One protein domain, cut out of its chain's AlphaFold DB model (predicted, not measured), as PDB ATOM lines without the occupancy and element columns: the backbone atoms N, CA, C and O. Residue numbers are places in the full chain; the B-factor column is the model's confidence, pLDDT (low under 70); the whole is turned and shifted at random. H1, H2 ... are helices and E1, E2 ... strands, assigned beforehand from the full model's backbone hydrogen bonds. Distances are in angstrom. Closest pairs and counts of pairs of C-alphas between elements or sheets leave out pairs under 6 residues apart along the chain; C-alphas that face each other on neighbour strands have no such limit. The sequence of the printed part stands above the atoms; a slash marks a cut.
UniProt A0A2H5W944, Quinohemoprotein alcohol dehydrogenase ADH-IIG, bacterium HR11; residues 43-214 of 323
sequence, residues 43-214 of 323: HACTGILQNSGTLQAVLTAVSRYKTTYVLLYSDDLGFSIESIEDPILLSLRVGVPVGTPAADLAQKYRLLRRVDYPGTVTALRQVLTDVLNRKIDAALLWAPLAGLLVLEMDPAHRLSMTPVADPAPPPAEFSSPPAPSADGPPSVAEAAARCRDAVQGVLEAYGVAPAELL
ATOM      1  N   HIS A  43      68.475 -47.842 325.094       66.81
ATOM      2  CA  HIS A  43      67.414 -48.291 324.193       66.81
ATOM      3  C   HIS A  43      67.312 -47.396 322.953       66.81
ATOM      4  O   HIS A  43      66.919 -47.885 321.892       66.81
ATOM      5  N   ALA A  44      67.716 -46.120 323.049       69.69
ATOM      6  CA  ALA A  44      67.724 -45.197 321.917       69.69
ATOM      7  C   ALA A  44      68.737 -45.591 320.830       69.69
ATOM      8  O   ALA A  44      68.597 -45.137 319.697       69.69
ATOM      9  N   CYS A  45      69.710 -46.456 321.145       77.56
ATOM     10  CA  CYS A  45      70.658 -47.002 320.175       77.56
ATOM     11  C   CYS A  45      70.202 -48.314 319.514       77.56
ATOM     12  O   CYS A  45      70.873 -48.801 318.609       77.56
ATOM     13  N   THR A  46      69.068 -48.895 319.923       78.94
ATOM     14  CA  THR A  46      68.645 -50.225 319.455       78.94
ATOM     15  C   THR A  46      68.511 -50.282 317.932       78.94
ATOM     16  O   THR A  46      67.692 -49.582 317.338       78.94
ATOM     17  N   GLY A  47      69.279 -51.172 317.295       73.81
ATOM     18  CA  GLY A  47      69.194 -51.438 315.856       73.81
ATOM     19  C   GLY A  47      69.946 -50.440 314.973       73.81
ATOM     20  O   GLY A  47      69.904 -50.579 313.750       73.81
ATOM     21  N   ILE A  48      70.674 -49.478 315.550       79.50
ATOM     22  CA  ILE A  48      71.424 -48.477 314.780       79.50
ATOM     23  C   ILE A  48      72.549 -49.122 313.976       79.50
ATOM     24  O   ILE A  48      72.741 -48.759 312.817       79.50
ATOM     25  N   LEU A  49      73.210 -50.158 314.503       77.88
ATOM     26  CA  LEU A  49      74.201 -50.927 313.737       77.88
ATOM     27  C   LEU A  49      73.644 -51.587 312.457       77.88
ATOM     28  O   LEU A  49      74.433 -52.018 311.619       77.88
ATOM     29  N   GLN A  50      72.319 -51.690 312.294       77.31
ATOM     30  CA  GLN A  50      71.673 -52.250 311.097       77.31
ATOM     31  C   GLN A  50      71.271 -51.179 310.065       77.31
ATOM     32  O   GLN A  50      70.909 -51.526 308.942       77.31
ATOM     33  N   ASN A  51      71.333 -49.887 310.413       78.12
ATOM     34  CA  ASN A  51      70.978 -48.773 309.533       78.12
ATOM     35  C   ASN A  51      72.197 -47.872 309.297       78.12
ATOM     36  O   ASN A  51      72.554 -47.064 310.150       78.12
ATOM     37  N   SER A  52      72.816 -47.974 308.119       75.88
ATOM     38  CA  SER A  52      74.054 -47.250 307.797       75.88
ATOM     39  C   SER A  52      73.913 -45.723 307.848       75.88
ATOM     40  O   SER A  52      74.839 -45.051 308.293       75.88
ATOM     41  N   GLY A  53      72.763 -45.167 307.448       74.25
ATOM     42  CA  GLY A  53      72.523 -43.721 307.473       74.25
ATOM     43  C   GLY A  53      72.399 -43.176 308.895       74.25
ATOM     44  O   GLY A  53      73.059 -42.198 309.250       74.25
ATOM     45  N   THR A  54      71.603 -43.837 309.740       79.62
ATOM     46  CA  THR A  54      71.473 -43.474 311.160       79.62
ATOM     47  C   THR A  54      72.781 -43.712 311.913       79.62
ATOM     48  O   THR A  54      73.177 -42.868 312.711       79.62
ATOM     49  N   LEU A  55      73.492 -44.803 311.617       85.50
ATOM     50  CA  LEU A  55      74.813 -45.087 312.173       85.50
ATOM     51  C   LEU A  55      75.803 -43.960 311.872       85.50
ATOM     52  O   LEU A  55      76.439 -43.437 312.784       85.50
ATOM     53  N   GLN A  56      75.899 -43.547 310.606       86.00
ATOM     54  CA  GLN A  56      76.780 -42.456 310.203       86.00
ATOM     55  C   GLN A  56      76.394 -41.150 310.908       86.00
ATOM     56  O   GLN A  56      77.270 -40.457 311.426       86.00
ATOM     57  N   ALA A  57      75.097 -40.833 310.997       85.31
ATOM     58  CA  ALA A  57      74.605 -39.643 311.693       85.31
ATOM     59  C   ALA A  57      74.966 -39.637 313.188       85.31
ATOM     60  O   ALA A  57      75.436 -38.623 313.698       85.31
ATOM     61  N   VAL A  58      74.793 -40.765 313.883       89.25
ATOM     62  CA  VAL A  58      75.139 -40.897 315.306       89.25
ATOM     63  C   VAL A  58      76.637 -40.739 315.508       89.25
ATOM     64  O   VAL A  58      77.064 -39.875 316.270       89.25
ATOM     65  N   LEU A  59      77.445 -41.548 314.816       91.31
ATOM     66  CA  LEU A  59      78.879 -41.620 315.083       91.31
ATOM     67  C   LEU A  59      79.607 -40.323 314.715       91.31
ATOM     68  O   LEU A  59      80.482 -39.878 315.456       91.31
ATOM     69  N   THR A  60      79.215 -39.670 313.616       89.62
ATOM     70  CA  THR A  60      79.773 -38.358 313.227       89.62
ATOM     71  C   THR A  60      79.386 -37.245 314.203       89.62
ATOM     72  O   THR A  60      80.140 -36.284 314.368       89.62
ATOM     73  N   ALA A  61      78.247 -37.375 314.893       89.06
ATOM     74  CA  ALA A  61      77.779 -36.396 315.866       89.06
ATOM     75  C   ALA A  61      78.488 -36.490 317.230       89.06
ATOM     76  O   ALA A  61      78.426 -35.529 318.001       89.06
ATOM     77  N   VAL A  62      79.227 -37.572 317.522       90.69
ATOM     78  CA  VAL A  62      80.092 -37.709 318.718       90.69
ATOM     79  C   VAL A  62      81.398 -36.911 318.521       90.69
ATOM     80  O   VAL A  62      82.521 -37.402 318.652       90.69
ATOM     81  N   SER A  63      81.254 -35.635 318.161       87.88
ATOM     82  CA  SER A  63      82.332 -34.770 317.666       87.88
ATOM     83  C   SER A  63      83.477 -34.562 318.660       87.88
ATOM     84  O   SER A  63      84.612 -34.322 318.244       87.88
ATOM     85  N   ARG A  64      83.207 -34.715 319.962       87.12
ATOM     86  CA  ARG A  64      84.204 -34.644 321.039       87.12
ATOM     87  C   ARG A  64      85.301 -35.708 320.914       87.12
ATOM     88  O   ARG A  64      86.419 -35.453 321.338       87.12
ATOM     89  N   TYR A  65      84.994 -36.861 320.321       93.19
ATOM     90  CA  TYR A  65      85.914 -37.994 320.166       93.19
ATOM     91  C   TYR A  65      86.279 -38.258 318.697       93.19
ATOM     92  O   TYR A  65      86.771 -39.335 318.362       93.19
ATOM     93  N   LYS A  66      86.053 -37.281 317.804       93.94
ATOM     94  CA  LYS A  66      86.189 -37.437 316.342       93.94
ATOM     95  C   LYS A  66      87.553 -37.962 315.877       93.94
ATOM     96  O   LYS A  66      87.646 -38.579 314.823       93.94
ATOM     97  N   THR A  67      88.593 -37.731 316.659       94.38
ATOM     98  CA  THR A  67      90.002 -38.056 316.381       94.38
ATOM     99  C   THR A  67      90.576 -39.098 317.338       94.38
ATOM    100  O   THR A  67      91.767 -39.405 317.302       94.38
ATOM    101  N   THR A  68      89.746 -39.612 318.243       95.94
ATOM    102  CA  THR A  68      90.183 -40.479 319.334       95.94
ATOM    103  C   THR A  68      90.066 -41.936 318.924       95.94
ATOM    104  O   THR A  68      89.030 -42.368 318.418       95.94
ATOM    105  N   TYR A  69      91.123 -42.703 319.172       97.56
ATOM    106  CA  TYR A  69      91.141 -44.156 319.034       97.56
ATOM    107  C   TYR A  69      91.349 -44.788 320.407       97.56
ATOM    108  O   TYR A  69      91.889 -44.153 321.312       97.56
ATOM    109  N   VAL A  70      90.900 -46.026 320.573       97.69
ATOM    110  CA  VAL A  70      90.999 -46.774 321.829       97.69
ATOM    111  C   VAL A  70      91.519 -48.181 321.575       97.69
ATOM    112  O   VAL A  70      91.167 -48.816 320.578       97.69
ATOM    113  N   LEU A  71      92.324 -48.677 322.509       97.00
ATOM    114  CA  LEU A  71      92.544 -50.101 322.710       97.00
ATOM    115  C   LEU A  71      91.413 -50.639 323.584       97.00
ATOM    116  O   LEU A  71      91.318 -50.293 324.756       97.00
ATOM    117  N   LEU A  72      90.564 -51.474 323.000       97.00
ATOM    118  CA  LEU A  72      89.470 -52.169 323.667       97.00
ATOM    119  C   LEU A  72      89.891 -53.614 323.943       97.00
ATOM    120  O   LEU A  72      90.311 -54.312 323.022       97.00
ATOM    121  N   TYR A  73      89.789 -54.083 325.179       95.69
ATOM    122  CA  TYR A  73      90.260 -55.415 325.569       95.69
ATOM    123  C   TYR A  73      89.393 -56.019 326.668       95.69
ATOM    124  O   TYR A  73      88.621 -55.319 327.309       95.69
ATOM    125  N   SER A  74      89.492 -57.336 326.856       89.81
ATOM    126  CA  SER A  74      88.719 -58.041 327.882       89.81
ATOM    127  C   SER A  74      89.402 -57.987 329.243       89.81
ATOM    128  O   SER A  74      90.603 -58.252 329.340       89.81
ATOM    129  N   ASP A  75      88.613 -57.747 330.291       80.94
ATOM    130  CA  ASP A  75      89.077 -57.746 331.685       80.94
ATOM    131  C   ASP A  75      89.604 -59.121 332.129       80.94
ATOM    132  O   ASP A  75      90.455 -59.224 333.015       80.94
ATOM    133  N   ASP A  76      89.188 -60.191 331.442       84.56
ATOM    134  CA  ASP A  76      89.667 -61.560 331.655       84.56
ATOM    135  C   ASP A  76      91.168 -61.735 331.352       84.56
ATOM    136  O   ASP A  76      91.732 -62.802 331.608       84.56
ATOM    137  N   LEU A  77      91.837 -60.721 330.787       81.94
ATOM    138  CA  LEU A  77      93.298 -60.700 330.679       81.94
ATOM    139  C   LEU A  77      93.986 -60.705 332.051       81.94
ATOM    140  O   LEU A  77      95.121 -61.168 332.150       81.94
ATOM    141  N   GLY A  78      93.316 -60.223 333.103       78.62
ATOM    142  CA  GLY A  78      93.870 -60.163 334.458       78.62
ATOM    143  C   GLY A  78      94.909 -59.054 334.667       78.62
ATOM    144  O   GLY A  78      95.573 -59.028 335.703       78.62
ATOM    145  N   PHE A  79      95.055 -58.144 333.703       80.12
ATOM    146  CA  PHE A  79      95.878 -56.940 333.791       80.12
ATOM    147  C   PHE A  79      95.259 -55.810 332.961       80.12
ATOM    148  O   PHE A  79      94.513 -56.060 332.014       80.12
ATOM    149  N   SER A  80      95.600 -54.573 333.313       76.44
ATOM    150  CA  SER A  80      95.218 -53.370 332.569       76.44
ATOM    151  C   SER A  80      96.332 -52.975 331.603       76.44
ATOM    152  O   SER A  80      97.511 -53.159 331.905       76.44
ATOM    153  N   ILE A  81      95.956 -52.440 330.443       79.69
ATOM    154  CA  ILE A  81      96.884 -51.895 329.448       79.69
ATOM    155  C   ILE A  81      96.877 -50.379 329.618       79.69
ATOM    156  O   ILE A  81      95.871 -49.738 329.333       79.69
ATOM    157  N   GLU A  82      97.971 -49.798 330.099       78.25
ATOM    158  CA  GLU A  82      98.007 -48.370 330.463       78.25
ATOM    159  C   GLU A  82      98.140 -47.452 329.238       78.25
ATOM    160  O   GLU A  82      97.643 -46.325 329.236       78.25
ATOM    161  N   SER A  83      98.802 -47.922 328.177       83.12
ATOM    162  CA  SER A  83      98.969 -47.167 326.933       83.12
ATOM    163  C   SER A  83      99.240 -48.078 325.732       83.12
ATOM    164  O   SER A  83      99.508 -49.271 325.878       83.12
ATOM    165  N   ILE A  84      99.179 -47.521 324.518       89.50
ATOM    166  CA  ILE A  84      99.466 -48.262 323.276       89.50
ATOM    167  C   ILE A  84     100.954 -48.607 323.103       89.50
ATOM    168  O   ILE A  84     101.317 -49.454 322.290       89.50
ATOM    169  N   GLU A  85     101.818 -47.970 323.883       86.81
ATOM    170  CA  GLU A  85     103.252 -48.229 323.953       86.81
ATOM    171  C   GLU A  85     103.607 -49.363 324.924       86.81
ATOM    172  O   GLU A  85     104.780 -49.736 325.011       86.81
ATOM    173  N   ASP A  86     102.629 -49.912 325.654       84.31
ATOM    174  CA  ASP A  86     102.873 -50.986 326.612       84.31
ATOM    175  C   ASP A  86     103.493 -52.210 325.905       84.31
ATOM    176  O   ASP A  86     102.892 -52.765 324.973       84.31
ATOM    177  N   PRO A  87     104.684 -52.678 326.330       85.25
ATOM    178  CA  PRO A  87     105.357 -53.807 325.697       85.25
ATOM    179  C   PRO A  87     104.537 -55.103 325.726       85.25
ATOM    180  O   PRO A  87     104.796 -55.986 324.903       85.25
ATOM    181  N   ILE A  88     103.538 -55.235 326.611       87.06
ATOM    182  CA  ILE A  88     102.647 -56.400 326.627       87.06
ATOM    183  C   ILE A  88     101.934 -56.587 325.282       87.06
ATOM    184  O   ILE A  88     101.742 -57.727 324.848       87.06
ATOM    185  N   LEU A  89     101.636 -55.495 324.564       91.38
ATOM    186  CA  LEU A  89     100.943 -55.506 323.273       91.38
ATOM    187  C   LEU A  89     101.720 -56.243 322.176       91.38
ATOM    188  O   LEU A  89     101.113 -56.749 321.235       91.38
ATOM    189  N   LEU A  90     103.042 -56.397 322.315       89.00
ATOM    190  CA  LEU A  90     103.854 -57.212 321.402       89.00
ATOM    191  C   LEU A  90     103.474 -58.701 321.456       89.00
ATOM    192  O   LEU A  90     103.685 -59.438 320.490       89.00
ATOM    193  N   SER A  91     102.914 -59.147 322.583       88.94
ATOM    194  CA  SER A  91     102.480 -60.528 322.803       88.94
ATOM    195  C   SER A  91     100.994 -60.759 322.509       88.94
ATOM    196  O   SER A  91     100.597 -61.906 322.279       88.94
ATOM    197  N   LEU A  92     100.188 -59.695 322.462       95.19
ATOM    198  CA  LEU A  92      98.735 -59.758 322.319       95.19
ATOM    199  C   LEU A  92      98.304 -59.745 320.856       95.19
ATOM    200  O   LEU A  92      98.840 -58.999 320.040       95.19
ATOM    201  N   ARG A  93      97.303 -60.559 320.516       97.81
ATOM    202  CA  ARG A  93      96.644 -60.521 319.209       97.81
ATOM    203  C   ARG A  93      95.708 -59.323 319.175       97.81
ATOM    204  O   ARG A  93      94.691 -59.333 319.869       97.81
ATOM    205  N   VAL A  94      96.047 -58.314 318.378       98.06
ATOM    206  CA  VAL A  94      95.262 -57.077 318.297       98.06
ATOM    207  C   VAL A  94      94.469 -57.047 316.998       98.06
ATOM    208  O   VAL A  94      95.055 -57.035 315.916       98.06
ATOM    209  N   GLY A  95      93.142 -57.036 317.101       98.00
ATOM    210  CA  GLY A  95      92.241 -56.845 315.969       98.00
ATOM    211  C   GLY A  95      92.293 -55.410 315.453       98.00
ATOM    212  O   GLY A  95      92.161 -54.468 316.233       98.00
ATOM    213  N   VAL A  96      92.489 -55.231 314.147       97.25
ATOM    214  CA  VAL A  96      92.623 -53.908 313.526       97.25
ATOM    215  C   VAL A  96      91.835 -53.849 312.213       97.25
ATOM    216  O   VAL A  96      92.059 -54.682 311.331       97.25
ATOM    217  N   PRO A  97      90.937 -52.865 312.038       94.88
ATOM    218  CA  PRO A  97      90.238 -52.667 310.774       94.88
ATOM    219  C   PRO A  97      91.181 -52.141 309.681       94.88
ATOM    220  O   PRO A  97      91.769 -51.062 309.811       94.88
ATOM    221  N   VAL A  98      91.325 -52.881 308.583       93.56
ATOM    222  CA  VAL A  98      92.175 -52.504 307.444       93.56
ATOM    223  C   VAL A  98      91.596 -51.321 306.675       93.56
ATOM    224  O   VAL A  98      90.380 -51.151 306.598       93.56
ATOM    225  N   GLY A  99      92.473 -50.512 306.074       90.75
ATOM    226  CA  GLY A  99      92.063 -49.331 305.305       90.75
ATOM    227  C   GLY A  99      91.485 -48.200 306.162       90.75
ATOM    228  O   GLY A  99      90.859 -47.290 305.628       90.75
ATOM    229  N   THR A 100      91.683 -48.256 307.481       93.19
ATOM    230  CA  THR A 100      91.282 -47.208 308.428       93.19
ATOM    231  C   THR A 100      92.513 -46.623 309.124       93.19
ATOM    232  O   THR A 100      93.539 -47.302 309.190       93.19
ATOM    233  N   PRO A 101      92.429 -45.426 309.729       96.00
ATOM    234  CA  PRO A 101      93.553 -44.859 310.478       96.00
ATOM    235  C   PRO A 101      93.998 -45.703 311.689       96.00
ATOM    236  O   PRO A 101      95.132 -45.573 312.144       96.00
ATOM    237  N   ALA A 102      93.167 -46.638 312.174       95.69
ATOM    238  CA  ALA A 102      93.602 -47.641 313.151       95.69
ATOM    239  C   ALA A 102      94.727 -48.536 312.598       95.69
ATOM    240  O   ALA A 102      95.635 -48.909 313.338       95.69
ATOM    241  N   ALA A 103      94.707 -48.858 311.301       95.31
ATOM    242  CA  ALA A 103      95.771 -49.620 310.651       95.31
ATOM    243  C   ALA A 103      97.104 -48.857 310.647       95.31
ATOM    244  O   ALA A 103      98.148 -49.466 310.897       95.31
ATOM    245  N   ASP A 104      97.057 -47.544 310.420       95.94
ATOM    246  CA  ASP A 104      98.234 -46.673 310.419       95.94
ATOM    247  C   ASP A 104      98.810 -46.526 311.833       95.94
ATOM    248  O   ASP A 104     100.020 -46.650 312.031       95.94
ATOM    249  N   LEU A 105      97.945 -46.347 312.841       95.81
ATOM    250  CA  LEU A 105      98.343 -46.340 314.252       95.81
ATOM    251  C   LEU A 105      98.962 -47.684 314.664       95.81
ATOM    252  O   LEU A 105     100.039 -47.711 315.256       95.81
ATOM    253  N   ALA A 106      98.346 -48.809 314.292       96.00
ATOM    254  CA  ALA A 106      98.888 -50.137 314.577       96.00
ATOM    255  C   ALA A 106     100.286 -50.338 313.967       96.00
ATOM    256  O   ALA A 106     101.156 -50.946 314.594       96.00
ATOM    257  N   GLN A 107     100.519 -49.809 312.761       94.31
ATOM    258  CA  GLN A 107     101.833 -49.827 312.124       94.31
ATOM    259  C   GLN A 107     102.829 -48.916 312.853       94.31
ATOM    260  O   GLN A 107     103.946 -49.352 313.140       94.31
ATOM    261  N   LYS A 108     102.430 -47.680 313.184       94.12
ATOM    262  CA  LYS A 108     103.256 -46.707 313.919       94.12
ATOM    263  C   LYS A 108     103.771 -47.292 315.235       94.12
ATOM    264  O   LYS A 108     104.964 -47.203 315.520       94.12
ATOM    265  N   TYR A 109     102.885 -47.941 315.984       92.31
ATOM    266  CA  TYR A 109     103.178 -48.543 317.284       92.31
ATOM    267  C   TYR A 109     103.681 -49.987 317.215       92.31
ATOM    268  O   TYR A 109     103.928 -50.608 318.244       92.31
ATOM    269  N   ARG A 110     103.905 -50.514 316.004       92.56
ATOM    270  CA  ARG A 110     104.493 -51.839 315.771       92.56
ATOM    271  C   ARG A 110     103.731 -52.964 316.477       92.56
ATOM    272  O   ARG A 110     104.341 -53.839 317.086       92.56
ATOM    273  N   LEU A 111     102.405 -52.978 316.362       93.38
ATOM    274  CA  LEU A 111     101.580 -54.079 316.866       93.38
ATOM    275  C   LEU A 111     101.847 -55.351 316.039       93.38
ATOM    276  O   LEU A 111     101.249 -55.570 314.987       93.38
ATOM    277  N   LEU A 112     102.799 -56.173 316.495       88.25
ATOM    278  CA  LEU A 112     103.383 -57.265 315.705       88.25
ATOM    279  C   LEU A 112     102.408 -58.415 315.431       88.25
ATOM    280  O   LEU A 112     102.476 -59.042 314.376       88.25
ATOM    281  N   ARG A 113     101.499 -58.710 316.367       95.62
ATOM    282  CA  ARG A 113     100.507 -59.792 316.247       95.62
ATOM    283  C   ARG A 113      99.139 -59.252 315.830       95.62
ATOM    284  O   ARG A 113      98.113 -59.562 316.431       95.62
ATOM    285  N   ARG A 114      99.135 -58.410 314.804       94.50
ATOM    286  CA  ARG A 114      97.923 -57.814 314.244       94.50
ATOM    287  C   ARG A 114      97.041 -58.865 313.562       94.50
ATOM    288  O   ARG A 114      97.534 -59.710 312.817       94.50
ATOM    289  N   VAL A 115      95.736 -58.785 313.806       97.31
ATOM    290  CA  VAL A 115      94.694 -59.561 313.124       97.31
ATOM    291  C   VAL A 115      93.833 -58.589 312.332       97.31
ATOM    292  O   VAL A 115      93.221 -57.687 312.899       97.31
ATOM    293  N   ASP A 116      93.812 -58.753 311.017       95.81
ATOM    294  CA  ASP A 116      93.145 -57.827 310.110       95.81
ATOM    295  C   ASP A 116      91.656 -58.125 309.963       95.81
ATOM    296  O   ASP A 116      91.256 -59.257 309.692       95.81
ATOM    297  N   TYR A 117      90.843 -57.076 310.075       95.00
ATOM    298  CA  TYR A 117      89.406 -57.126 309.826       95.00
ATOM    299  C   TYR A 117      89.034 -56.162 308.703       95.00
ATOM    300  O   TYR A 117      89.600 -55.072 308.635       95.00
ATOM    301  N   PRO A 118      88.072 -56.497 307.829       90.56
ATOM    302  CA  PRO A 118      87.511 -55.524 306.899       90.56
ATOM    303  C   PRO A 118      86.986 -54.280 307.632       90.56
ATOM    304  O   PRO A 118      86.395 -54.395 308.703       90.56
ATOM    305  N   GLY A 119      87.136 -53.097 307.037       79.75
ATOM    306  CA  GLY A 119      86.598 -51.839 307.576       79.75
ATOM    307  C   GLY A 119      85.074 -51.697 307.472       79.75
ATOM    308  O   GLY A 119      84.585 -50.580 307.438       79.75
ATOM    309  N   THR A 120      84.321 -52.794 307.359       81.00
ATOM    310  CA  THR A 120      82.855 -52.772 307.251       81.00
ATOM    311  C   THR A 120      82.209 -52.952 308.620       81.00
ATOM    312  O   THR A 120      82.717 -53.688 309.465       81.00
ATOM    313  N   VAL A 121      81.032 -52.362 308.831       73.44
ATOM    314  CA  VAL A 121      80.288 -52.451 310.105       73.44
ATOM    315  C   VAL A 121      80.094 -53.901 310.576       73.44
ATOM    316  O   VAL A 121      80.285 -54.208 311.753       73.44
ATOM    317  N   THR A 122      79.773 -54.828 309.667       77.00
ATOM    318  CA  THR A 122      79.620 -56.257 309.992       77.00
ATOM    319  C   THR A 122      80.916 -56.870 310.522       77.00
ATOM    320  O   THR A 122      80.895 -57.588 311.520       77.00
ATOM    321  N   ALA A 123      82.049 -56.570 309.887       82.88
ATOM    322  CA  ALA A 123      83.347 -57.056 310.337       82.88
ATOM    323  C   ALA A 123      83.755 -56.428 311.677       82.88
ATOM    324  O   ALA A 123      84.326 -57.113 312.518       82.88
ATOM    325  N   LEU A 124      83.389 -55.172 311.930       82.38
ATOM    326  CA  LEU A 124      83.647 -54.491 313.202       82.38
ATOM    327  C   LEU A 124      82.854 -55.104 314.368       82.38
ATOM    328  O   LEU A 124      83.393 -55.264 315.462       82.38
ATOM    329  N   ARG A 125      81.613 -55.556 314.135       88.12
ATOM    330  CA  ARG A 125      80.882 -56.381 315.121       88.12
ATOM    331  C   ARG A 125      81.601 -57.703 315.399       88.12
ATOM    332  O   ARG A 125      81.636 -58.162 316.543       88.12
ATOM    333  N   GLN A 126      82.189 -58.310 314.366       93.06
ATOM    334  CA  GLN A 126      82.976 -59.533 314.525       93.06
ATOM    335  C   GLN A 126      84.238 -59.287 315.361       93.06
ATOM    336  O   GLN A 126      84.537 -60.117 316.214       93.06
ATOM    337  N   VAL A 127      84.917 -58.143 315.195       95.38
ATOM    338  CA  VAL A 127      86.062 -57.751 316.040       95.38
ATOM    339  C   VAL A 127      85.679 -57.824 317.517       95.38
ATOM    340  O   VAL A 127      86.337 -58.519 318.286       95.38
ATOM    341  N   LEU A 128      84.585 -57.164 317.916       94.50
ATOM    342  CA  LEU A 128      84.172 -57.156 319.321       94.50
ATOM    343  C   LEU A 128      83.757 -58.548 319.812       94.50
ATOM    344  O   LEU A 128      84.122 -58.963 320.910       94.50
ATOM    345  N   THR A 129      83.046 -59.296 318.968       95.31
ATOM    346  CA  THR A 129      82.690 -60.693 319.245       95.31
ATOM    347  C   THR A 129      83.934 -61.547 319.498       95.31
ATOM    348  O   THR A 129      83.929 -62.407 320.378       95.31
ATOM    349  N   ASP A 130      85.012 -61.325 318.751       97.25
ATOM    350  CA  ASP A 130      86.254 -62.077 318.891       97.25
ATOM    351  C   ASP A 130      87.059 -61.654 320.130       97.25
ATOM    352  O   ASP A 130      87.692 -62.520 320.736       97.25
ATOM    353  N   VAL A 131      86.986 -60.386 320.562       96.81
ATOM    354  CA  VAL A 131      87.530 -59.934 321.862       96.81
ATOM    355  C   VAL A 131      86.779 -60.605 323.018       96.81
ATOM    356  O   VAL A 131      87.402 -61.235 323.872       96.81
ATOM    357  N   LEU A 132      85.440 -60.539 323.019       94.94
ATOM    358  CA  LEU A 132      84.585 -61.124 324.065       94.94
ATOM    359  C   LEU A 132      84.749 -62.648 324.178       94.94
ATOM    360  O   LEU A 132      84.706 -63.204 325.274       94.94
ATOM    361  N   ASN A 133      84.976 -63.324 323.049       94.75
ATOM    362  CA  ASN A 133      85.231 -64.765 322.996       94.75
ATOM    363  C   ASN A 133      86.719 -65.135 323.121       94.75
ATOM    364  O   ASN A 133      87.067 -66.301 322.926       94.75
ATOM    365  N   ARG A 134      87.609 -64.172 323.410       93.00
ATOM    366  CA  ARG A 134      89.059 -64.384 323.600       93.00
ATOM    367  C   ARG A 134      89.776 -64.995 322.381       93.00
ATOM    368  O   ARG A 134      90.861 -65.580 322.488       93.00
ATOM    369  N   LYS A 135      89.194 -64.856 321.187       96.44
ATOM    370  CA  LYS A 135      89.829 -65.231 319.910       96.44
ATOM    371  C   LYS A 135      90.894 -64.223 319.490       96.44
ATOM    372  O   LYS A 135      91.857 -64.608 318.835       96.44
ATOM    373  N   ILE A 136      90.738 -62.972 319.899       97.44
ATOM    374  CA  ILE A 136      91.783 -61.951 319.932       97.44
ATOM    375  C   ILE A 136      91.823 -61.355 321.338       97.44
ATOM    376  O   ILE A 136      90.894 -61.544 322.124       97.44
ATOM    377  N   ASP A 137      92.922 -60.696 321.676       96.88
ATOM    378  CA  ASP A 137      93.182 -60.259 323.045       96.88
ATOM    379  C   ASP A 137      92.766 -58.795 323.258       96.88
ATOM    380  O   ASP A 137      92.269 -58.447 324.328       96.88
ATOM    381  N   ALA A 138      92.912 -57.970 322.218       97.31
ATOM    382  CA  ALA A 138      92.489 -56.574 322.181       97.31
ATOM    383  C   ALA A 138      92.057 -56.173 320.761       97.31
ATOM    384  O   ALA A 138      92.305 -56.899 319.797       97.31
ATOM    385  N   ALA A 139      91.456 -54.999 320.615       98.00
ATOM    386  CA  ALA A 139      91.119 -54.378 319.343       98.00
ATOM    387  C   ALA A 139      91.464 -52.886 319.359       98.00
ATOM    388  O   ALA A 139      91.195 -52.202 320.343       98.00
ATOM    389  N   LEU A 140      92.029 -52.374 318.265       97.88
ATOM    390  CA  LEU A 140      92.280 -50.944 318.079       97.88
ATOM    391  C   LEU A 140      91.176 -50.347 317.204       97.88
ATOM    392  O   LEU A 140      91.094 -50.650 316.013       97.88
ATOM    393  N   LEU A 141      90.323 -49.512 317.797       97.00
ATOM    394  CA  LEU A 141      89.101 -49.004 317.168       97.00
ATOM    395  C   LEU A 141      88.964 -47.488 317.328       97.00
ATOM    396  O   LEU A 141      89.496 -46.893 318.262       97.00
ATOM    397  N   TRP A 142      88.212 -46.863 316.423       97.00
ATOM    398  CA  TRP A 142      87.794 -45.469 316.575       97.00
ATOM    399  C   TRP A 142      86.795 -45.344 317.734       97.00
ATOM    400  O   TRP A 142      85.877 -46.160 317.846       97.00
ATOM    401  N   ALA A 143      86.967 -44.344 318.599       97.25
ATOM    402  CA  ALA A 143      86.278 -44.282 319.887       97.25
ATOM    403  C   ALA A 143      84.738 -44.252 319.771       97.25
ATOM    404  O   ALA A 143      84.111 -45.112 320.385       97.25
ATOM    405  N   PRO A 144      84.093 -43.388 318.956       96.31
ATOM    406  CA  PRO A 144      82.635 -43.422 318.784       96.31
ATOM    407  C   PRO A 144      82.088 -44.799 318.394       96.31
ATOM    408  O   PRO A 144      81.078 -45.246 318.935       96.31
ATOM    409  N   LEU A 145      82.781 -45.500 317.494       94.50
ATOM    410  CA  LEU A 145      82.395 -46.849 317.093       94.50
ATOM    411  C   LEU A 145      82.552 -47.846 318.249       94.50
ATOM    412  O   LEU A 145      81.652 -48.649 318.481       94.50
ATOM    413  N   ALA A 146      83.669 -47.798 318.980       95.81
ATOM    414  CA  ALA A 146      83.897 -48.667 320.133       95.81
ATOM    415  C   ALA A 146      82.824 -48.473 321.217       95.81
ATOM    416  O   ALA A 146      82.291 -49.458 321.723       95.81
ATOM    417  N   GLY A 147      82.460 -47.221 321.519       94.00
ATOM    418  CA  GLY A 147      81.404 -46.894 322.479       94.00
ATOM    419  C   GLY A 147      80.046 -47.473 322.079       94.00
ATOM    420  O   GLY A 147      79.387 -48.106 322.901       94.00
ATOM    421  N   LEU A 148      79.658 -47.342 320.805       92.69
ATOM    422  CA  LEU A 148      78.415 -47.934 320.296       92.69
ATOM    423  C   LEU A 148      78.436 -49.469 320.346       92.69
ATOM    424  O   LEU A 148      77.451 -50.087 320.742       92.69
ATOM    425  N   LEU A 149      79.549 -50.090 319.954       92.31
ATOM    426  CA  LEU A 149      79.677 -51.547 319.967       92.31
ATOM    427  C   LEU A 149      79.584 -52.107 321.392       92.31
ATOM    428  O   LEU A 149      78.876 -53.086 321.607       92.31
ATOM    429  N   VAL A 150      80.244 -51.477 322.367       91.56
ATOM    430  CA  VAL A 150      80.146 -51.868 323.782       91.56
ATOM    431  C   VAL A 150      78.721 -51.712 324.301       91.56
ATOM    432  O   VAL A 150      78.203 -52.635 324.926       91.56
ATOM    433  N   LEU A 151      78.062 -50.598 323.978       88.19
ATOM    434  CA  LEU A 151      76.675 -50.355 324.369       88.19
ATOM    435  C   LEU A 151      75.714 -51.436 323.846       88.19
ATOM    436  O   LEU A 151      74.831 -51.871 324.579       88.19
ATOM    437  N   GLU A 152      75.879 -51.880 322.594       86.94
ATOM    438  CA  GLU A 152      74.999 -52.889 321.985       86.94
ATOM    439  C   GLU A 152      75.385 -54.345 322.304       86.94
ATOM    440  O   GLU A 152      74.531 -55.230 322.210       86.94
ATOM    441  N   MET A 153      76.655 -54.636 322.608       89.44
ATOM    442  CA  MET A 153      77.175 -56.013 322.589       89.44
ATOM    443  C   MET A 153      77.833 -56.485 323.888       89.44
ATOM    444  O   MET A 153      78.061 -57.687 324.019       89.44
ATOM    445  N   ASP A 154      78.116 -55.598 324.844       87.00
ATOM    446  CA  ASP A 154      78.699 -55.961 326.140       87.00
ATOM    447  C   ASP A 154      77.821 -55.510 327.324       87.00
ATOM    448  O   ASP A 154      78.216 -54.667 328.130       87.00
ATOM    449  N   PRO A 155      76.616 -56.091 327.482       80.94
ATOM    450  CA  PRO A 155      75.727 -55.759 328.598       80.94
ATOM    451  C   PRO A 155      76.277 -56.206 329.962       80.94
ATOM    452  O   PRO A 155      75.718 -55.852 330.995       80.94
ATOM    453  N   ALA A 156      77.330 -57.029 329.973       79.88
ATOM    454  CA  ALA A 156      77.963 -57.535 331.184       79.88
ATOM    455  C   ALA A 156      79.166 -56.689 331.634       79.88
ATOM    456  O   ALA A 156      79.735 -57.012 332.675       79.88
ATOM    457  N   HIS A 157      79.537 -55.641 330.885       83.19
ATOM    458  CA  HIS A 157      80.649 -54.739 331.201       83.19
ATOM    459  C   HIS A 157      81.963 -55.489 331.476       83.19
ATOM    460  O   HIS A 157      82.566 -55.331 332.533       83.19
ATOM    461  N   ARG A 158      82.369 -56.362 330.547       84.00
ATOM    462  CA  ARG A 158      83.555 -57.240 330.668       84.00
ATOM    463  C   ARG A 158      84.772 -56.723 329.906       84.00
ATOM    464  O   ARG A 158      85.699 -57.488 329.595       84.00
ATOM    465  N   LEU A 159      84.714 -55.465 329.498       88.94
ATOM    466  CA  LEU A 159      85.691 -54.835 328.638       88.94
ATOM    467  C   LEU A 159      86.261 -53.588 329.303       88.94
ATOM    468  O   LEU A 159      85.568 -52.854 330.000       88.94
ATOM    469  N   SER A 160      87.506 -53.298 328.959       87.06
ATOM    470  CA  SER A 160      88.212 -52.078 329.317       87.06
ATOM    471  C   SER A 160      88.639 -51.329 328.059       87.06
ATOM    472  O   SER A 160      88.892 -51.933 327.011       87.06
ATOM    473  N   MET A 161      88.733 -50.001 328.162       90.12
ATOM    474  CA  MET A 161      89.212 -49.130 327.090       90.12
ATOM    475  C   MET A 161      90.392 -48.287 327.557       90.12
ATOM    476  O   MET A 161      90.325 -47.637 328.595       90.12
ATOM    477  N   THR A 162      91.425 -48.218 326.724       88.00
ATOM    478  CA  THR A 162      92.560 -47.311 326.913       88.00
ATOM    479  C   THR A 162      92.651 -46.375 325.717       88.00
ATOM    480  O   THR A 162      92.807 -46.853 324.590       88.00
ATOM    481  N   PRO A 163      92.542 -45.048 325.903       90.50
ATOM    482  CA  PRO A 163      92.638 -44.119 324.790       90.50
ATOM    483  C   PRO A 163      94.069 -44.039 324.249       90.50
ATOM    484  O   PRO A 163      95.048 -44.046 324.992       90.50
ATOM    485  N   VAL A 164      94.176 -43.929 322.929       92.19
ATOM    486  CA  VAL A 164      95.434 -43.683 322.225       92.19
ATOM    487  C   VAL A 164      95.706 -42.186 322.225       92.19
ATOM    488  O   VAL A 164      94.849 -41.394 321.830       92.19
ATOM    489  N   ALA A 165      96.899 -41.798 322.680       83.94
ATOM    490  CA  ALA A 165      97.258 -40.391 322.829       83.94
ATOM    491  C   ALA A 165      97.419 -39.667 321.486       83.94
ATOM    492  O   ALA A 165      97.123 -38.479 321.392       83.94
ATOM    493  N   ASP A 166      97.867 -40.376 320.449       87.69
ATOM    494  CA  ASP A 166      98.016 -39.821 319.110       87.69
ATOM    495  C   ASP A 166      96.655 -39.654 318.413       87.69
ATOM    496  O   ASP A 166      95.989 -40.656 318.125       87.69
ATOM    497  N   PRO A 167      96.238 -38.418 318.077       91.75
ATOM    498  CA  PRO A 167      95.012 -38.196 317.333       91.75
ATOM    499  C   PRO A 167      95.182 -38.674 315.891       91.75
ATOM    500  O   PRO A 167      96.209 -38.444 315.248       91.75
ATOM    501  N   ALA A 168      94.135 -39.284 315.352       94.56
ATOM    502  CA  ALA A 168      94.058 -39.690 313.954       94.56
ATOM    503  C   ALA A 168      92.683 -39.312 313.388       94.56
ATOM    504  O   ALA A 168      91.723 -39.247 314.149       94.56
ATOM    505  N   PRO A 169      92.541 -39.031 312.082       95.19
ATOM    506  CA  PRO A 169      91.241 -38.679 311.512       95.19
ATOM    507  C   PRO A 169      90.203 -39.802 311.714       95.19
ATOM    508  O   PRO A 169      90.572 -40.961 311.937       95.19
ATOM    509  N   PRO A 170      88.896 -39.495 311.630       94.12
ATOM    510  CA  PRO A 170      87.872 -40.534 311.602       94.12
ATOM    511  C   PRO A 170      88.046 -41.434 310.362       94.12
ATOM    512  O   PRO A 170      88.611 -40.987 309.356       94.12
ATOM    513  N   PRO A 171      87.543 -42.683 310.387       92.06
ATOM    514  CA  PRO A 171      87.442 -43.503 309.182       92.06
ATOM    515  C   PRO A 171      86.711 -42.748 308.064       92.06
ATOM    516  O   PRO A 171      85.804 -41.963 308.340       92.06
ATOM    517  N   ALA A 172      87.085 -42.982 306.802       89.56
ATOM    518  CA  ALA A 172      86.589 -42.197 305.665       89.56
ATOM    519  C   ALA A 172      85.053 -42.192 305.546       89.56
ATOM    520  O   ALA A 172      84.462 -41.171 305.213       89.56
ATOM    521  N   GLU A 173      84.393 -43.301 305.886       84.31
ATOM    522  CA  GLU A 173      82.927 -43.385 305.910       84.31
ATOM    523  C   GLU A 173      82.276 -42.488 306.982       84.31
ATOM    524  O   GLU A 173      81.108 -42.133 306.861       84.31
ATOM    525  N   PHE A 174      83.027 -42.051 307.994       88.19
ATOM    526  CA  PHE A 174      82.573 -41.178 309.081       88.19
ATOM    527  C   PHE A 174      83.284 -39.816 309.083       88.19
ATOM    528  O   PHE A 174      83.280 -39.114 310.094       88.19
ATOM    529  N   SER A 175      83.905 -39.406 307.972       85.38
ATOM    530  CA  SER A 175      84.595 -38.110 307.896       85.38
ATOM    531  C   SER A 175      83.648 -36.918 307.784       85.38
ATOM    532  O   SER A 175      84.057 -35.771 307.966       85.38
ATOM    533  N   SER A 176      82.386 -37.154 307.437       80.38
ATOM    534  CA  SER A 176      81.368 -36.117 307.310       80.38
ATOM    535  C   SER A 176      80.002 -36.682 307.684       80.38
ATOM    536  O   SER A 176      79.753 -37.861 307.422       80.38
ATOM    537  N   PRO A 177      79.121 -35.870 308.297       73.75
ATOM    538  CA  PRO A 177      77.751 -36.292 308.537       73.75
ATOM    539  C   PRO A 177      77.071 -36.618 307.201       73.75
ATOM    540  O   PRO A 177      77.423 -36.020 306.174       73.75
ATOM    541  N   PRO A 178      76.093 -37.541 307.190       71.56
ATOM    542  CA  PRO A 178      75.294 -37.770 305.998       71.56
ATOM    543  C   PRO A 178      74.633 -36.455 305.572       71.56
ATOM    544  O   PRO A 178      74.322 -35.602 306.411       71.56
ATOM    545  N   ALA A 179      74.418 -36.285 304.264       65.12
ATOM    546  CA  ALA A 179      73.659 -35.145 303.765       65.12
ATOM    547  C   ALA A 179      72.321 -35.075 304.524       65.12
ATOM    548  O   ALA A 179      71.691 -36.123 304.705       65.12
ATOM    549  N   PRO A 180      71.892 -33.889 304.998       57.69
ATOM    550  CA  PRO A 180      70.632 -33.778 305.709       57.69
ATOM    551  C   PRO A 180      69.532 -34.292 304.786       57.69
ATOM    552  O   PRO A 180      69.259 -33.701 303.742       57.69
ATOM    553  N   SER A 181      68.906 -35.411 305.149       54.19
ATOM    554  CA  SER A 181      67.642 -35.780 304.537       54.19
ATOM    555  C   SER A 181      66.641 -34.736 305.016       54.19
ATOM    556  O   SER A 181      66.155 -34.819 306.144       54.19
ATOM    557  N   ALA A 182      66.370 -33.731 304.184       49.50
ATOM    558  CA  ALA A 182      65.350 -32.715 304.442       49.50
ATOM    559  C   ALA A 182      63.958 -33.325 304.738       49.50
ATOM    560  O   ALA A 182      63.114 -32.644 305.307       49.50
ATOM    561  N   ASP A 183      63.765 -34.618 304.442       50.69
ATOM    562  CA  ASP A 183      62.499 -35.347 304.552       50.69
ATOM    563  C   ASP A 183      62.480 -36.448 305.637       50.69
ATOM    564  O   ASP A 183      61.575 -37.283 305.672       50.69
ATOM    565  N   GLY A 184      63.483 -36.505 306.523       57.25
ATOM    566  CA  GLY A 184      63.500 -37.482 307.620       57.25
ATOM    567  C   GLY A 184      62.511 -37.111 308.737       57.25
ATOM    568  O   GLY A 184      62.455 -35.942 309.121       57.25
ATOM    569  N   PRO A 185      61.744 -38.059 309.314       59.31
ATOM    570  CA  PRO A 185      60.851 -37.738 310.421       59.31
ATOM    571  C   PRO A 185      61.656 -37.265 311.651       59.31
ATOM    572  O   PRO A 185      62.691 -37.864 311.965       59.31
ATOM    573  N   PRO A 186      61.194 -36.232 312.388       61.25
ATOM    574  CA  PRO A 186      61.918 -35.641 313.524       61.25
ATOM    575  C   PRO A 186      62.304 -36.657 314.613       61.25
ATOM    576  O   PRO A 186      63.349 -36.522 315.248       61.25
ATOM    577  N   SER A 187      61.536 -37.739 314.751       65.81
ATOM    578  CA  SER A 187      61.821 -38.845 315.670       65.81
ATOM    579  C   SER A 187      63.156 -39.556 315.408       65.81
ATOM    580  O   SER A 187      63.779 -40.042 316.351       65.81
ATOM    581  N   VAL A 188      63.629 -39.608 314.157       67.56
ATOM    582  CA  VAL A 188      64.910 -40.244 313.795       67.56
ATOM    583  C   VAL A 188      66.088 -39.359 314.195       67.56
ATOM    584  O   VAL A 188      67.082 -39.863 314.714       67.56
ATOM    585  N   ALA A 189      65.967 -38.042 314.015       72.44
ATOM    586  CA  ALA A 189      66.988 -37.087 314.442       72.44
ATOM    587  C   ALA A 189      67.115 -37.051 315.975       72.44
ATOM    588  O   ALA A 189      68.223 -37.071 316.508       72.44
ATOM    589  N   GLU A 190      65.989 -37.074 316.688       73.62
ATOM    590  CA  GLU A 190      65.962 -37.157 318.152       73.62
ATOM    591  C   GLU A 190      66.508 -38.493 318.677       73.62
ATOM    592  O   GLU A 190      67.230 -38.518 319.672       73.62
ATOM    593  N   ALA A 191      66.198 -39.617 318.020       73.56
ATOM    594  CA  ALA A 191      66.778 -40.917 318.364       73.56
ATOM    595  C   ALA A 191      68.299 -40.938 318.145       73.56
ATOM    596  O   ALA A 191      69.034 -41.376 319.028       73.56
ATOM    597  N   ALA A 192      68.780 -40.392 317.024       78.31
ATOM    598  CA  ALA A 192      70.210 -40.274 316.754       78.31
ATOM    599  C   ALA A 192      70.921 -39.368 317.776       78.31
ATOM    600  O   ALA A 192      72.017 -39.692 318.226       78.31
ATOM    601  N   ALA A 193      70.283 -38.268 318.185       82.31
ATOM    602  CA  ALA A 193      70.790 -37.382 319.228       82.31
ATOM    603  C   ALA A 193      70.911 -38.100 320.583       82.31
ATOM    604  O   ALA A 193      71.982 -38.089 321.181       82.31
ATOM    605  N   ARG A 194      69.853 -38.794 321.023       84.31
ATOM    606  CA  ARG A 194      69.884 -39.585 322.263       84.31
ATOM    607  C   ARG A 194      70.938 -40.687 322.216       84.31
ATOM    608  O   ARG A 194      71.667 -40.870 323.183       84.31
ATOM    609  N   CYS A 195      71.065 -41.389 321.089       88.44
ATOM    610  CA  CYS A 195      72.092 -42.414 320.964       88.44
ATOM    611  C   CYS A 195      73.511 -41.829 320.970       88.44
ATOM    612  O   CYS A 195      74.400 -42.388 321.604       88.44
ATOM    613  N   ARG A 196      73.739 -40.678 320.324       90.62
ATOM    614  CA  ARG A 196      75.019 -39.957 320.423       90.62
ATOM    615  C   ARG A 196      75.366 -39.672 321.885       90.62
ATOM    616  O   ARG A 196      76.504 -39.918 322.279       90.62
ATOM    617  N   ASP A 197      74.411 -39.168 322.664       86.94
ATOM    618  CA  ASP A 197      74.634 -38.849 324.079       86.94
ATOM    619  C   ASP A 197      74.955 -40.118 324.886       86.94
ATOM    620  O   ASP A 197      75.921 -40.124 325.648       86.94
ATOM    621  N   ALA A 198      74.258 -41.228 324.615       87.00
ATOM    622  CA  ALA A 198      74.557 -42.528 325.216       87.00
ATOM    623  C   ALA A 198      75.970 -43.035 324.866       87.00
ATOM    624  O   ALA A 198      76.709 -43.472 325.747       87.00
ATOM    625  N   VAL A 199      76.381 -42.946 323.595       91.75
ATOM    626  CA  VAL A 199      77.732 -43.338 323.151       91.75
ATOM    627  C   VAL A 199      78.796 -42.481 323.834       91.75
ATOM    628  O   VAL A 199      79.802 -43.012 324.308       91.75
ATOM    629  N   GLN A 200      78.578 -41.168 323.929       89.12
ATOM    630  CA  GLN A 200      79.472 -40.279 324.666       89.12
ATOM    631  C   GLN A 200      79.552 -40.666 326.151       89.12
ATOM    632  O   GLN A 200      80.657 -40.746 326.690       89.12
ATOM    633  N   GLY A 201      78.415 -40.947 326.790       80.00
ATOM    634  CA  GLY A 201      78.355 -41.380 328.185       80.00
ATOM    635  C   GLY A 201      79.117 -42.683 328.437       80.00
ATOM    636  O   GLY A 201      79.851 -42.776 329.417       80.00
ATOM    637  N   VAL A 202      79.026 -43.659 327.525       84.56
ATOM    638  CA  VAL A 202      79.824 -44.896 327.593       84.56
ATOM    639  C   VAL A 202      81.315 -44.586 327.537       84.56
ATOM    640  O   VAL A 202      82.062 -45.058 328.385       84.56
ATOM    641  N   LEU A 203      81.765 -43.768 326.586       83.69
ATOM    642  CA  LEU A 203      83.187 -43.425 326.479       83.69
ATOM    643  C   LEU A 203      83.710 -42.757 327.757       83.69
ATOM    644  O   LEU A 203      84.775 -43.120 328.255       83.69
ATOM    645  N   GLU A 204      82.937 -41.838 328.331       80.69
ATOM    646  CA  GLU A 204      83.286 -41.168 329.585       80.69
ATOM    647  C   GLU A 204      83.313 -42.139 330.776       80.69
ATOM    648  O   GLU A 204      84.260 -42.112 331.564       80.69
ATOM    649  N   ALA A 205      82.326 -43.034 330.879       71.94
ATOM    650  CA  ALA A 205      82.242 -44.045 331.934       71.94
ATOM    651  C   ALA A 205      83.397 -45.059 331.876       71.94
ATOM    652  O   ALA A 205      83.892 -45.488 332.915       71.94
ATOM    653  N   TYR A 206      83.867 -45.388 330.670       80.38
ATOM    654  CA  TYR A 206      85.032 -46.249 330.442       80.38
ATOM    655  C   TYR A 206      86.361 -45.477 330.535       80.38
ATOM    656  O   TYR A 206      87.417 -46.009 330.203       80.38
ATOM    657  N   GLY A 207      86.336 -44.215 330.981       76.00
ATOM    658  CA  GLY A 207      87.536 -43.418 331.228       76.00
ATOM    659  C   GLY A 207      88.237 -42.900 329.970       76.00
ATOM    660  O   GLY A 207      89.334 -42.342 330.080       76.00
ATOM    661  N   VAL A 208      87.616 -43.024 328.793       82.38
ATOM    662  CA  VAL A 208      88.166 -42.555 327.518       82.38
ATOM    663  C   VAL A 208      88.193 -41.031 327.522       82.38
ATOM    664  O   VAL A 208      87.165 -40.365 327.600       82.38
ATOM    665  N   ALA A 209      89.388 -40.457 327.416       83.06
ATOM    666  CA  ALA A 209      89.562 -39.029 327.190       83.06
ATOM    667  C   ALA A 209      89.777 -38.759 325.691       83.06
ATOM    668  O   ALA A 209      90.418 -39.574 325.023       83.06
ATOM    669  N   PRO A 210      89.296 -37.621 325.156       86.69
ATOM    670  CA  PRO A 210      89.642 -37.192 323.806       86.69
ATOM    671  C   PRO A 210      91.158 -37.148 323.594       86.69
ATOM    672  O   PRO A 210      91.872 -36.614 324.445       86.69
ATOM    673  N   ALA A 211      91.643 -37.666 322.464       83.31
ATOM    674  CA  ALA A 211      93.073 -37.731 322.139       83.31
ATOM    675  C   ALA A 211      93.750 -36.351 322.202       83.31
ATOM    676  O   ALA A 211      94.875 -36.218 322.679       83.31
ATOM    677  N   GLU A 212      93.027 -35.289 321.843       77.75
ATOM    678  CA  GLU A 212      93.459 -33.899 321.999       77.75
ATOM    679  C   GLU A 212      93.925 -33.547 323.414       77.75
ATOM    680  O   GLU A 212      94.832 -32.731 323.557       77.75
ATOM    681  N   LEU A 213      93.308 -34.136 324.442       68.81
ATOM    682  CA  LEU A 213      93.651 -33.920 325.850       68.81
ATOM    683  C   LEU A 213      94.828 -34.778 326.314       68.81
ATOM    684  O   LEU A 213      95.356 -34.558 327.401       68.81
ATOM    685  N   LEU A 214      95.194 -35.784 325.526       69.44
ATOM    686  CA  LEU A 214      96.239 -36.749 325.841       69.44
ATOM    687  C   LEU A 214      97.562 -36.390 325.170       69.44
ATOM    688  O   LEU A 214      98.621 -36.760 325.673       69.44
TER     689      LEU A 214
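Overview. This is residues 43 to 214 of the 323 residues of the protein "Quinohemoprotein alcohol dehydrogenase ADH-IIG" of bacterium HR11 (UniProt A0A2H5W944). A strongly twisted sheet of five short strands is sandwiched between helices, with H4 and H5 over one face and H3 over the other. Beyond H5, the long helix H6 and the shorter H1 pack together and extend the body along its longest axis, and residues 182 to 187 stick out at that far end. The 172 printed residues hold six named helices and five named strands, in the order H1 E1 H2 E2 H3 E3 H4 E4 H5 E5 H6; the sheet is mixed, E3 E2 E4 E1 E5, and the class is mixed, helices and strands. The whole is compact, with a radius of gyration of the C-alphas of 15.3 A, yet elongated, spanning 51 by 31 by 29 A.

Arrangement. Inner strand E4, residues 138 to 142, is antiparallel to E1, residues 69 to 74, with N 70 and O 141 2.8 A apart. E5, residues 159 to 163, is antiparallel to E1, with N 71 and O 162 at 2.8 A. E2, residues 94 to 97, is parallel to E4, with N 95 and O 138 at 2.8 A, and E3, residues 114 to 117, is parallel to E2, with N 115 and O 94 at 2.8 A. H4, residues 121 to 132, lies over E2 and E4 at a height of 8.4 A over the sheet. H5, residues 143 to 153, lies over E1 at 9.8 A, on the same face. H3, residues 101 to 108, is on the opposite face at 8.5 A, giving three layers, helices on both faces of a sheet. E2, H3, E3 form a strand-helix-strand unit, two parallel neighbour strands with a helix between, its crossover right-handed. E3, H4, E4 and E4, H5, E5 are split units, with E2 and E1 respectively between their strands, both right-handed. H6, residues 186 to 205, touches H5 with residues 199 to 203 alone, about perpendicular at 82 degrees; the closest C-alphas, of Gly 147 and Val 199, are 5.2 A apart. H1, residues 52 to 61, touches H6 at a steep tilt of 55 degrees, the closest C-alphas being those of Val 58 and Ala 192, 5.2 A. H2, residues 87 to 90, touches no helix and is not on the sheet. Every O i to N i+4 pair is within hydrogen-bond range in H1, H3, H4, H5 and H6; H2 is too short for one.

Along the chain. H6 is 28.7 A long, H4 17.0 A, E1 16.6 A and H5 15.1 A. H1 begins at C-alpha 52 (74.054, -47.250, 307.797), and H6 ends at C-alpha 205 (82.242, -44.045, 331.934).

Size, cuts and confidence. The C-alphas farthest apart, of Pro 87 and Asp 183, are 51.2 A apart. The printed part has no cut. The links E1 to H2 and E5 to H6 are long, of 12 and 22 residues. The pLDDT is under 70 at residues 43 to 44, 179 to 188 and 213 to 214.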